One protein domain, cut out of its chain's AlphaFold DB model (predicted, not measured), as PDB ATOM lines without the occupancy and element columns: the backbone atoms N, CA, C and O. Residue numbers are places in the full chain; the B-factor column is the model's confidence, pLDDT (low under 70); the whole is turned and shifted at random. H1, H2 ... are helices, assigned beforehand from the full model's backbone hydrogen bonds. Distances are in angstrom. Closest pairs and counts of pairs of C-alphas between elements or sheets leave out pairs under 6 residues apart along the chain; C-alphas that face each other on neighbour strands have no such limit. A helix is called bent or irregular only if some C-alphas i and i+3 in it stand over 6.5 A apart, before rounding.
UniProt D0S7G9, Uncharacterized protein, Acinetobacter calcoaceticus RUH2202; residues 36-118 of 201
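This is residues 36 to 118 of the 201 residues of an uncharacterized protein of Acinetobacter calcoaceticus RUH2202 (UniProt D0S7G9). Look for a long helical hairpin of H3 and H4, two helices running opposite ways and nearly parallel in line but loosely joined, with H1 crossing H4 and apart from H3. The short helix H2 lies in the turn of chain that leads from H1 to H3. The printed part has 83 residues with four named helices, H1, H2, H3, H4 along the chain, and no named strand; the class is all helix. The whole is loose, with a radius of gyration of the C-alphas of 15.3 A, and elongated, spanning 52 by 30 by 20 A.

Find C-alpha 61 at (-20.723, 3.071, -14.395); from there H3, residues 61 to 83, runs 32.3 A. H3 is neither bent nor irregular, but only just: C-alphas 78 and 81 are 6.4 A apart. H4, residues 92 to 114, runs 32.9 A and ends with C-alpha 114 at (-31.697, -6.297, -23.627). Go back to C-alpha 36 at (-33.818, -21.911, -4.390) for H1, residues 36 to 50, 20.9 A long. H2 is residues 52 to 55, 5.3 A long.

H3 and H4 form a hairpin at a shallow tilt of 6 degrees, opposite ways. H4 touches H3 with residues 92 to 99 alone; the closest C-alphas, of Phe 74 and Lys 95, are 6.4 A apart. H1 touches H4 at a steep tilt of 58 degrees, the same way, closest at the C-alphas of Ser 41 and Ala 104, 4.9 A. H1, with residues 48 to 49 alone, and H2 only just touch, and only at the corner, with 3 pairs of C-alphas within 8 A; the closest are those of Gly 48 and Tyr 55, 5.8 A. H2 is close to H4 but not clearly touching, the closest C-alphas being those of Tyr 55 and Val 107, 6.5 A. H3 is apart from H1 and H2. Every O i to N i+4 pair is within hydrogen-bond range in H1 and H4, 17 of 19 are in H3, and H2 is too short for such a pair.

The C-alphas farthest apart are those of Gly 85 and Lys 117, 53.1 A. The printed part has no cut; the links H1 to H2 and H2 to H3 are tight, and H3 to H4, 8 residues, is short. The mean pLDDT of the printed part is 89.7, and no printed residue is under 70.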
ATOM      1  N   ILE A  36     -33.449 -22.112  -2.982       84.25
ATOM      2  CA  ILE A  36     -33.818 -21.911  -4.390       84.25
ATOM      3  C   ILE A  36     -33.252 -20.590  -4.900       84.25
ATOM      4  O   ILE A  36     -32.722 -20.560  -6.005       84.25
ATOM      5  N   ALA A  37     -33.288 -19.514  -4.107       84.75
ATOM      6  CA  ALA A  37     -32.707 -18.239  -4.522       84.75
ATOM      7  C   ALA A  37     -31.197 -18.354  -4.760       84.75
ATOM      8  O   ALA A  37     -30.698 -17.791  -5.731       84.75
ATOM      9  N   GLN A  38     -30.468 -19.112  -3.937       85.88
ATOM     10  CA  GLN A  38     -29.033 -19.352  -4.137       85.88
ATOM     11  C   GLN A  38     -28.782 -20.190  -5.395       85.88
ATOM     12  O   GLN A  38     -27.945 -19.817  -6.212       85.88
ATOM     13  N   ILE A  39     -29.548 -21.265  -5.599       87.69
ATOM     14  CA  ILE A  39     -29.448 -22.114  -6.797       87.69
ATOM     15  C   ILE A  39     -29.722 -21.286  -8.059       87.69
ATOM     16  O   ILE A  39     -28.928 -21.289  -9.000       87.69
ATOM     17  N   LEU A  40     -30.816 -20.521  -8.067       90.19
ATOM     18  CA  LEU A  40     -31.178 -19.631  -9.167       90.19
ATOM     19  C   LEU A  40     -30.139 -18.526  -9.372       90.19
ATOM     20  O   LEU A  40     -29.832 -18.194 -10.517       90.19
ATOM     21  N   SER A  41     -29.558 -17.994  -8.293       91.06
ATOM     22  CA  SER A  41     -28.478 -17.009  -8.377       91.06
ATOM     23  C   SER A  41     -27.264 -17.600  -9.083       91.06
ATOM     24  O   SER A  41     -26.796 -17.036 -10.065       91.06
ATOM     25  N   VAL A  42     -26.800 -18.778  -8.661       90.88
ATOM     26  CA  VAL A  42     -25.665 -19.464  -9.292       90.88
ATOM     27  C   VAL A  42     -25.947 -19.758 -10.766       90.88
ATOM     28  O   VAL A  42     -25.087 -19.500 -11.609       90.88
ATOM     29  N   LEU A  43     -27.148 -20.230 -11.111       91.81
ATOM     30  CA  LEU A  43     -27.542 -20.459 -12.505       91.81
ATOM     31  C   LEU A  43     -27.531 -19.171 -13.342       91.81
ATOM     32  O   LEU A  43     -27.000 -19.169 -14.454       91.81
ATOM     33  N   LEU A  44     -28.077 -18.068 -12.819       93.25
ATOM     34  CA  LEU A  44     -28.094 -16.773 -13.507       93.25
ATOM     35  C   LEU A  44     -26.683 -16.225 -13.711       93.25
ATOM     36  O   LEU A  44     -26.350 -15.786 -14.811       93.25
ATOM     37  N   ILE A  45     -25.840 -16.292 -12.684       93.00
ATOM     38  CA  ILE A  45     -24.445 -15.856 -12.766       93.00
ATOM     39  C   ILE A  45     -23.693 -16.710 -13.781       93.00
ATOM     40  O   ILE A  45     -23.018 -16.162 -14.649       93.00
ATOM     41  N   SER A  46     -23.861 -18.033 -13.734       93.06
ATOM     42  CA  SER A  46     -23.231 -18.956 -14.686       93.06
ATOM     43  C   SER A  46     -23.652 -18.632 -16.120       93.06
ATOM     44  O   SER A  46     -22.814 -18.546 -17.013       93.06
ATOM     45  N   TYR A  47     -24.939 -18.353 -16.346       92.44
ATOM     46  CA  TYR A  47     -25.444 -17.897 -17.641       92.44
ATOM     47  C   TYR A  47     -24.824 -16.561 -18.088       92.44
ATOM     48  O   TYR A  47     -24.460 -16.409 -19.258       92.44
ATOM     49  N   GLY A  48     -24.667 -15.606 -17.167       90.06
ATOM     50  CA  GLY A  48     -23.973 -14.343 -17.422       90.06
ATOM     51  C   GLY A  48     -22.501 -14.553 -17.787       90.06
ATOM     52  O   GLY A  48     -22.004 -13.918 -18.717       90.06
ATOM     53  N   LEU A  49     -21.813 -15.472 -17.099       91.50
ATOM     54  CA  LEU A  49     -20.408 -15.816 -17.339       91.50
ATOM     55  C   LEU A  49     -20.211 -16.525 -18.681       91.50
ATOM     56  O   LEU A  49     -19.225 -16.272 -19.359       91.50
ATOM     57  N   LEU A  50     -21.162 -17.340 -19.137       92.50
ATOM     58  CA  LEU A  50     -21.118 -17.891 -20.498       92.50
ATOM     59  C   LEU A  50     -21.260 -16.801 -21.576       92.50
ATOM     60  O   LEU A  50     -20.846 -16.994 -22.715       92.50
ATOM     61  N   ASN A  51     -21.803 -15.633 -21.217       91.00
ATOM     62  CA  ASN A  51     -22.080 -14.518 -22.120       91.00
ATOM     63  C   ASN A  51     -21.367 -13.218 -21.684       91.00
ATOM     64  O   ASN A  51     -21.929 -12.125 -21.801       91.00
ATOM     65  N   VAL A  52     -20.114 -13.309 -21.206       87.62
ATOM     66  CA  VAL A  52     -19.366 -12.190 -20.578       87.62
ATOM     67  C   VAL A  52     -19.438 -10.880 -21.364       87.62
ATOM     68  O   VAL A  52     -19.662  -9.815 -20.787       87.62
ATOM     69  N   LYS A  53     -19.277 -10.950 -22.694       85.94
ATOM     70  CA  LYS A  53     -19.288  -9.774 -23.581       85.94
ATOM     71  C   LYS A  53     -20.579  -8.964 -23.465       85.94
ATOM     72  O   LYS A  53     -20.538  -7.738 -23.543       85.94
ATOM     73  N   GLN A  54     -21.707  -9.644 -23.282       84.88
ATOM     74  CA  GLN A  54     -23.016  -9.013 -23.200       84.88
ATOM     75  C   GLN A  54     -23.323  -8.491 -21.795       84.88
ATOM     76  O   GLN A  54     -23.969  -7.453 -21.698       84.88
ATOM     77  N   TYR A  55     -22.874  -9.178 -20.737       85.81
ATOM     78  CA  TYR A  55     -23.304  -8.893 -19.360       85.81
ATOM     79  C   TYR A  55     -22.274  -8.164 -18.493       85.81
ATOM     80  O   TYR A  55     -22.670  -7.351 -17.664       85.81
ATOM     81  N   PHE A  56     -20.975  -8.396 -18.674       87.06
ATOM     82  CA  PHE A  56     -19.939  -7.852 -17.779       87.06
ATOM     83  C   PHE A  56     -18.994  -6.865 -18.463       87.06
ATOM     84  O   PHE A  56     -18.470  -5.970 -17.814       87.06
ATOM     85  N   LEU A  57     -18.810  -6.971 -19.782       83.38
ATOM     86  CA  LEU A  57     -17.850  -6.127 -20.507       83.38
ATOM     87  C   LEU A  57     -18.351  -4.695 -20.756       83.38
ATOM     88  O   LEU A  57     -17.558  -3.780 -20.942       83.38
ATOM     89  N   LYS A  58     -19.673  -4.503 -20.780       82.06
ATOM     90  CA  LYS A  58     -20.338  -3.206 -20.988       82.06
ATOM     91  C   LYS A  58     -21.154  -2.814 -19.760       82.06
ATOM     92  O   LYS A  58     -22.349  -2.545 -19.879       82.06
ATOM     93  N   LEU A  59     -20.568  -2.927 -18.575       86.19
ATOM     94  CA  LEU A  59     -21.257  -2.672 -17.311       86.19
ATOM     95  C   LEU A  59     -21.486  -1.154 -17.127       86.19
ATOM     96  O   LEU A  59     -20.538  -0.391 -17.329       86.19
ATOM     97  N   PRO A  60     -22.705  -0.686 -16.784       88.81
ATOM     98  CA  PRO A  60     -22.942   0.735 -16.518       88.81
ATOM     99  C   PRO A  60     -22.081   1.235 -15.352       88.81
ATOM    100  O   PRO A  60     -21.844   0.493 -14.398       88.81
ATOM    101  N   LYS A  61     -21.634   2.497 -15.405       90.31
ATOM    102  CA  LYS A  61     -20.723   3.071 -14.395       90.31
ATOM    103  C   LYS A  61     -21.295   2.980 -12.981       90.31
ATOM    104  O   LYS A  61     -20.576   2.585 -12.070       90.31
ATOM    105  N   ASP A  62     -22.581   3.267 -12.813       89.62
ATOM    106  CA  ASP A  62     -23.231   3.247 -11.497       89.62
ATOM    107  C   ASP A  62     -23.249   1.838 -10.899       89.62
ATOM    108  O   ASP A  62     -22.928   1.645  -9.729       89.62
ATOM    109  N   ILE A  63     -23.517   0.826 -11.732       90.69
ATOM    110  CA  ILE A  63     -23.464  -0.582 -11.321       90.69
ATOM    111  C   ILE A  63     -22.025  -0.988 -10.979       90.69
ATOM    112  O   ILE A  63     -21.801  -1.731 -10.026       90.69
ATOM    113  N   PHE A  64     -21.036  -0.485 -11.720       91.38
ATOM    114  CA  PHE A  64     -19.627  -0.789 -11.472       91.38
ATOM    115  C   PHE A  64     -19.182  -0.246 -10.116       91.38
ATOM    116  O   PHE A  64     -18.639  -0.993  -9.301       91.38
ATOM    117  N   TYR A  65     -19.472   1.029  -9.844       92.56
ATOM    118  CA  TYR A  65     -19.159   1.650  -8.560       92.56
ATOM    119  C   TYR A  65     -19.927   1.012  -7.406       92.56
ATOM    120  O   TYR A  65     -19.353   0.831  -6.334       92.56
ATOM    121  N   PHE A  66     -21.177   0.601  -7.629       93.19
ATOM    122  CA  PHE A  66     -21.943  -0.151  -6.643       93.19
ATOM    123  C   PHE A  66     -21.250  -1.468  -6.263       93.19
ATOM    124  O   PHE A  66     -21.052  -1.728  -5.078       93.19
ATOM    125  N   PHE A  67     -20.802  -2.274  -7.233       93.62
ATOM    126  CA  PHE A  67     -20.080  -3.511  -6.916       93.62
ATOM    127  C   PHE A  67     -18.722  -3.251  -6.258       93.62
ATOM    128  O   PHE A  67     -18.373  -3.971  -5.327       93.62
ATOM    129  N   ILE A  68     -17.983  -2.213  -6.670       95.19
ATOM    130  CA  ILE A  68     -16.753  -1.807  -5.967       95.19
ATOM    131  C   ILE A  68     -17.054  -1.500  -4.503       95.19
ATOM    132  O   ILE A  68     -16.360  -2.006  -3.624       95.19
ATOM    133  N   PHE A  69     -18.091  -0.705  -4.239       95.44
ATOM    134  CA  PHE A  69     -18.505  -0.370  -2.883       95.44
ATOM    135  C   PHE A  69     -18.814  -1.629  -2.062       95.44
ATOM    136  O   PHE A  69     -18.311  -1.760  -0.949       95.44
ATOM    137  N   LEU A  70     -19.554  -2.589  -2.627       94.38
ATOM    138  CA  LEU A  70     -19.847  -3.852  -1.945       94.38
ATOM    139  C   LEU A  70     -18.593  -4.679  -1.646       94.38
ATOM    140  O   LEU A  70     -18.493  -5.264  -0.570       94.38
ATOM    141  N   PHE A  71     -17.631  -4.734  -2.570       94.12
ATOM    142  CA  PHE A  71     -16.374  -5.436  -2.318       94.12
ATOM    143  C   PHE A  71     -15.550  -4.743  -1.233       94.12
ATOM    144  O   PHE A  71     -15.013  -5.420  -0.363       94.12
ATOM    145  N   VAL A  72     -15.479  -3.409  -1.235       95.00
ATOM    146  CA  VAL A  72     -14.789  -2.642  -0.186       95.00
ATOM    147  C   VAL A  72     -15.433  -2.885   1.181       95.00
ATOM    148  O   VAL A  72     -14.724  -3.206   2.130       95.00
ATOM    149  N   ASP A  73     -16.760  -2.802   1.275       93.12
ATOM    150  CA  ASP A  73     -17.518  -3.118   2.491       93.12
ATOM    151  C   ASP A  73     -17.250  -4.557   2.976       93.12
ATOM    152  O   ASP A  73     -16.958  -4.772   4.153       93.12
ATOM    153  N   PHE A  74     -17.224  -5.533   2.064       94.00
ATOM    154  CA  PHE A  74     -16.856  -6.914   2.384       94.00
ATOM    155  C   PHE A  74     -15.433  -7.034   2.950       94.00
ATOM    156  O   PHE A  74     -15.231  -7.704   3.963       94.00
ATOM    157  N   PHE A  75     -14.446  -6.364   2.347       93.44
ATOM    158  CA  PHE A  75     -13.068  -6.371   2.847       93.44
ATOM    159  C   PHE A  75     -12.944  -5.713   4.222       93.44
ATOM    160  O   PHE A  75     -12.213  -6.217   5.074       93.44
ATOM    161  N   ILE A  76     -13.685  -4.633   4.481       92.50
ATOM    162  CA  ILE A  76     -13.729  -4.001   5.807       92.50
ATOM    163  C   ILE A  76     -14.241  -5.004   6.849       92.50
ATOM    164  O   ILE A  76     -13.632  -5.136   7.911       92.50
ATOM    165  N   CYS A  77     -15.288  -5.772   6.531       90.75
ATOM    166  CA  CYS A  77     -15.795  -6.827   7.413       90.75
ATOM    167  C   CYS A  77     -14.781  -7.952   7.690       90.75
ATOM    168  O   CYS A  77     -14.916  -8.633   8.701       90.75
ATOM    169  N   LEU A  78     -13.768  -8.149   6.840       90.56
ATOM    170  CA  LEU A  78     -12.674  -9.095   7.096       90.56
ATOM    171  C   LEU A  78     -11.571  -8.488   7.969       90.56
ATOM    172  O   LEU A  78     -11.006  -9.171   8.817       90.56
ATOM    173  N   ILE A  79     -11.254  -7.210   7.765       92.44
ATOM    174  CA  ILE A  79     -10.116  -6.550   8.416       92.44
ATOM    175  C   ILE A  79     -10.457  -6.119   9.846       92.44
ATOM    176  O   ILE A  79      -9.634  -6.288  10.744       92.44
ATOM    177  N   VAL A  80     -11.654  -5.577  10.083       92.31
ATOM    178  CA  VAL A  80     -12.035  -5.012  11.392       92.31
ATOM    179  C   VAL A  80     -11.996  -6.046  12.527       92.31
ATOM    180  O   VAL A  80     -11.390  -5.740  13.556       92.31
ATOM    181  N   PRO A  81     -12.542  -7.272  12.379       90.81
ATOM    182  CA  PRO A  81     -12.463  -8.280  13.440       90.81
ATOM    183  C   PRO A  81     -11.027  -8.697  13.776       90.81
ATOM    184  O   PRO A  81     -10.735  -9.028  14.924       90.81
ATOM    185  N   ILE A  82     -10.122  -8.652  12.790       93.19
ATOM    186  CA  ILE A  82      -8.692  -8.925  12.984       93.19
ATOM    187  C   ILE A  82      -8.037  -7.760  13.732       93.19
ATOM    188  O   ILE A  82      -7.333  -7.979  14.713       93.19
ATOM    189  N   ALA A  83      -8.293  -6.523  13.302       92.69
ATOM    190  CA  ALA A  83      -7.715  -5.324  13.906       92.69
ATOM    191  C   ALA A  83      -8.153  -5.123  15.366       92.69
ATOM    192  O   ALA A  83      -7.366  -4.650  16.183       92.69
ATOM    193  N   LEU A  84      -9.392  -5.499  15.698       93.44
ATOM    194  CA  LEU A  84      -9.943  -5.423  17.054       93.44
ATOM    195  C   LEU A  84      -9.690  -6.687  17.891       93.44
ATOM    196  O   LEU A  84     -10.072  -6.722  19.058       93.44
ATOM    197  N   GLY A  85      -9.078  -7.728  17.314       91.56
ATOM    198  CA  GLY A  85      -8.799  -8.995  17.998       91.56
ATOM    199  C   GLY A  85     -10.042  -9.802  18.389       91.56
ATOM    200  O   GLY A  85      -9.940 -10.704  19.216       91.56
ATOM    201  N   THR A  86     -11.217  -9.492  17.829       92.56
ATOM    202  CA  THR A  86     -12.468 -10.206  18.129       92.56
ATOM    203  C   THR A  86     -12.610 -11.494  17.323       92.56
ATOM    204  O   THR A  86     -13.252 -12.426  17.795       92.56
ATOM    205  N   TYR A  87     -12.021 -11.551  16.119       89.56
ATOM    206  CA  TYR A  87     -12.093 -12.692  15.191       89.56
ATOM    207  C   TYR A  87     -13.524 -13.194  14.902       89.56
ATOM    208  O   TYR A  87     -13.721 -14.345  14.509       89.56
ATOM    209  N   ASP A  88     -14.532 -12.333  15.067       86.75
ATOM    210  CA  ASP A  88     -15.914 -12.647  14.714       86.75
ATOM    211  C   ASP A  88     -16.132 -12.448  13.209       86.75
ATOM    212  O   ASP A  88     -16.198 -11.329  12.698       86.75
ATOM    213  N   PHE A  89     -16.244 -13.569  12.500       89.69
ATOM    214  CA  PHE A  89     -16.442 -13.632  11.054       89.69
ATOM    215  C   PHE A  89     -17.850 -14.098  10.659       89.69
ATOM    216  O   PHE A  89     -18.102 -14.425   9.495       89.69
ATOM    217  N   SER A  90     -18.792 -14.111  11.605       85.62
ATOM    218  CA  SER A  90     -20.169 -14.571  11.384       85.62
ATOM    219  C   SER A  90     -20.920 -13.782  10.300       85.62
ATOM    220  O   SER A  90     -21.851 -14.305   9.690       85.62
ATOM    221  N   ILE A  91     -20.494 -12.548  10.001       86.62
ATOM    222  CA  ILE A  91     -21.108 -11.682   8.981       86.62
ATOM    223  C   ILE A  91     -20.703 -12.033   7.536       86.62
ATOM    224  O   ILE A  91     -21.406 -11.652   6.593       86.62
ATOM    225  N   ILE A  92     -19.602 -12.772   7.333       88.06
ATOM    226  CA  ILE A  92     -19.062 -13.093   5.997       88.06
ATOM    227  C   ILE A  92     -20.099 -13.799   5.108       88.06
ATOM    228  O   ILE A  92     -20.306 -13.334   3.982       88.06
ATOM    229  N   PRO A  93     -20.783 -14.876   5.554       84.44
ATOM    230  CA  PRO A  93     -21.740 -15.587   4.710       84.44
ATOM    231  C   PRO A  93     -22.893 -14.684   4.262       84.44
ATOM    232  O   PRO A  93     -23.350 -14.780   3.125       84.44
ATOM    233  N   THR A  94     -23.340 -13.768   5.125       84.06
ATOM    234  CA  THR A  94     -24.405 -12.805   4.817       84.06
ATOM    235  C   THR A  94     -23.975 -11.833   3.726       84.06
ATOM    236  O   THR A  94     -24.702 -11.639   2.751       84.06
ATOM    237  N   LYS A  95     -22.776 -11.253   3.844       87.69
ATOM    238  CA  LYS A  95     -22.245 -10.323   2.840       87.69
ATOM    239  C   LYS A  95     -21.985 -11.015   1.503       87.69
ATOM    240  O   LYS A  95     -22.320 -10.461   0.458       87.69
ATOM    241  N   LEU A  96     -21.463 -12.242   1.526       89.38
ATOM    242  CA  LEU A  96     -21.239 -13.030   0.314       89.38
ATOM    243  C   LEU A  96     -22.563 -13.356  -0.386       89.38
ATOM    244  O   LEU A  96     -22.687 -13.116  -1.587       89.38
ATOM    245  N   ASN A  97     -23.571 -13.824   0.361       86.12
ATOM    246  CA  ASN A  97     -24.914 -14.043  -0.177       86.12
ATOM    247  C   ASN A  97     -25.476 -12.764  -0.802       86.12
ATOM    248  O   ASN A  97     -25.996 -12.813  -1.913       86.12
ATOM    249  N   PHE A  98     -25.319 -11.613  -0.143       87.31
ATOM    250  CA  PHE A  98     -25.793 -10.339  -0.674       87.31
ATOM    251  C   PHE A  98     -25.119  -9.970  -2.003       87.31
ATOM    252  O   PHE A  98     -25.816  -9.664  -2.967       87.31
ATOM    253  N   ILE A  99     -23.787 -10.067  -2.103       92.00
ATOM    254  CA  ILE A  99     -23.048  -9.794  -3.351       92.00
ATOM    255  C   ILE A  99     -23.506 -10.729  -4.475       92.00
ATOM    256  O   ILE A  99     -23.777 -10.274  -5.589       92.00
ATOM    257  N   VAL A 100     -23.625 -12.028  -4.186       91.38
ATOM    258  CA  VAL A 100     -24.081 -13.042  -5.148       91.38
ATOM    259  C   VAL A 100     -25.505 -12.746  -5.619       91.38
ATOM    260  O   VAL A 100     -25.757 -12.727  -6.824       91.38
ATOM    261  N   SER A 101     -26.426 -12.451  -4.701       89.38
ATOM    262  CA  SER A 101     -27.802 -12.088  -5.042       89.38
ATOM    263  C   SER A 101     -27.854 -10.819  -5.888       89.38
ATOM    264  O   SER A 101     -28.503 -10.827  -6.930       89.38
ATOM    265  N   MET A 102     -27.113  -9.765  -5.524       91.62
ATOM    266  CA  MET A 102     -27.037  -8.532  -6.319       91.62
ATOM    267  C   MET A 102     -26.527  -8.803  -7.739       91.62
ATOM    268  O   MET A 102     -27.087  -8.293  -8.711       91.62
ATOM    269  N   LEU A 103     -25.498  -9.640  -7.889       92.88
ATOM    270  CA  LEU A 103     -24.937  -9.984  -9.196       92.88
ATOM    271  C   LEU A 103     -25.927 -10.787 -10.049       92.88
ATOM    272  O   LEU A 103     -26.093 -10.498 -11.235       92.88
ATOM    273  N   ALA A 104     -26.650 -11.731  -9.449       92.81
ATOM    274  CA  ALA A 104     -27.713 -12.466 -10.125       92.81
ATOM    275  C   ALA A 104     -28.882 -11.559 -10.549       92.81
ATOM    276  O   ALA A 104     -29.339 -11.643 -11.692       92.81
ATOM    277  N   THR A 105     -29.330 -10.654  -9.670       92.31
ATOM    278  CA  THR A 105     -30.388  -9.676  -9.970       92.31
ATOM    279  C   THR A 105     -29.978  -8.771 -11.122       92.31
ATOM    280  O   THR A 105     -30.776  -8.528 -12.025       92.31
ATOM    281  N   TYR A 106     -28.723  -8.321 -11.141       92.81
ATOM    282  CA  TYR A 106     -28.174  -7.534 -12.238       92.81
ATOM    283  C   TYR A 106     -28.203  -8.299 -13.570       92.81
ATOM    284  O   TYR A 106     -28.697  -7.771 -14.569       92.81
ATOM    285  N   VAL A 107     -27.735  -9.555 -13.599       92.50
ATOM    286  CA  VAL A 107     -27.758 -10.376 -14.823       92.50
ATOM    287  C   VAL A 107     -29.191 -10.564 -15.326       92.50
ATOM    288  O   VAL A 107     -29.448 -10.420 -16.524       92.50
ATOM    289  N   LEU A 108     -30.136 -10.842 -14.425       92.25
ATOM    290  CA  LEU A 108     -31.546 -10.995 -14.772       92.25
ATOM    291  C   LEU A 108     -32.148  -9.694 -15.318       92.25
ATOM    292  O   LEU A 108     -32.778  -9.714 -16.377       92.25
ATOM    293  N   ALA A 109     -31.919  -8.565 -14.644       91.25
ATOM    294  CA  ALA A 109     -32.423  -7.257 -15.060       91.25
ATOM    295  C   ALA A 109     -31.885  -6.881 -16.442       91.25
ATOM    296  O   ALA A 109     -32.643  -6.512 -17.337       91.25
ATOM    297  N   ARG A 110     -30.583  -7.087 -16.655       90.38
ATOM    298  CA  ARG A 110     -29.926  -6.844 -17.937       90.38
ATOM    299  C   ARG A 110     -30.424  -7.755 -19.046       90.38
ATOM    300  O   ARG A 110     -30.608  -7.293 -20.168       90.38
ATOM    301  N   LYS A 111     -30.693  -9.027 -18.754       90.31
ATOM    302  CA  LYS A 111     -31.286  -9.950 -19.728       90.31
ATOM    303  C   LYS A 111     -32.660  -9.462 -20.181       90.31
ATOM    304  O   LYS A 111     -32.946  -9.488 -21.375       90.31
ATOM    305  N   LEU A 112     -33.501  -9.022 -19.242       90.00
ATOM    306  CA  LEU A 112     -34.831  -8.510 -19.564       90.00
ATOM    307  C   LEU A 112     -34.750  -7.203 -20.358       90.00
ATOM    308  O   LEU A 112     -35.389  -7.114 -21.405       90.00
ATOM    309  N   ALA A 113     -33.907  -6.258 -19.934       87.81
ATOM    310  CA  ALA A 113     -33.722  -4.976 -20.615       87.81
ATOM    311  C   ALA A 113     -33.218  -5.145 -22.061       87.81
ATOM    312  O   ALA A 113     -33.742  -4.527 -22.983       87.81
ATOM    313  N   LEU A 114     -32.255  -6.046 -22.291       86.62
ATOM    314  CA  LEU A 114     -31.697  -6.297 -23.627       86.62
ATOM    315  C   LEU A 114     -32.592  -7.160 -24.525       86.62
ATOM    316  O   LEU A 114     -32.331  -7.263 -25.722       86.62
ATOM    317  N   SER A 115     -33.621  -7.813 -23.980       83.44
ATOM    318  CA  SER A 115     -34.454  -8.738 -24.757       83.44
ATOM    319  C   SER A 115     -35.331  -8.048 -25.806       83.44
ATOM    320  O   SER A 115     -35.838  -8.729 -26.696       83.44
ATOM    321  N   GLY A 116     -35.568  -6.737 -25.674       75.56
ATOM    322  CA  GLY A 116     -36.497  -5.971 -26.517       75.56
ATOM    323  C   GLY A 116     -37.970  -6.390 -26.387       75.56
ATOM    324  O   GLY A 116     -38.823  -5.827 -27.063       75.56
ATOM    325  N   LYS A 117     -38.274  -7.377 -25.533       77.56
ATOM    326  CA  LYS A 117     -39.620  -7.921 -25.280       77.56
ATOM    327  C   LYS A 117     -40.301  -7.316 -24.057       77.56
ATOM    328  O   LYS A 117     -41.405  -7.736 -23.737       77.56
ATOM    329  N   PHE A 118     -39.590  -6.459 -23.331       80.81
ATOM    330  CA  PHE A 118     -40.065  -5.824 -22.114       80.81
ATOM    331  C   PHE A 118     -39.864  -4.325 -22.238       80.81
ATOM    332  O   PHE A 118     -38.743  -3.828 -22.110       80.81
TER     333      PHE A 118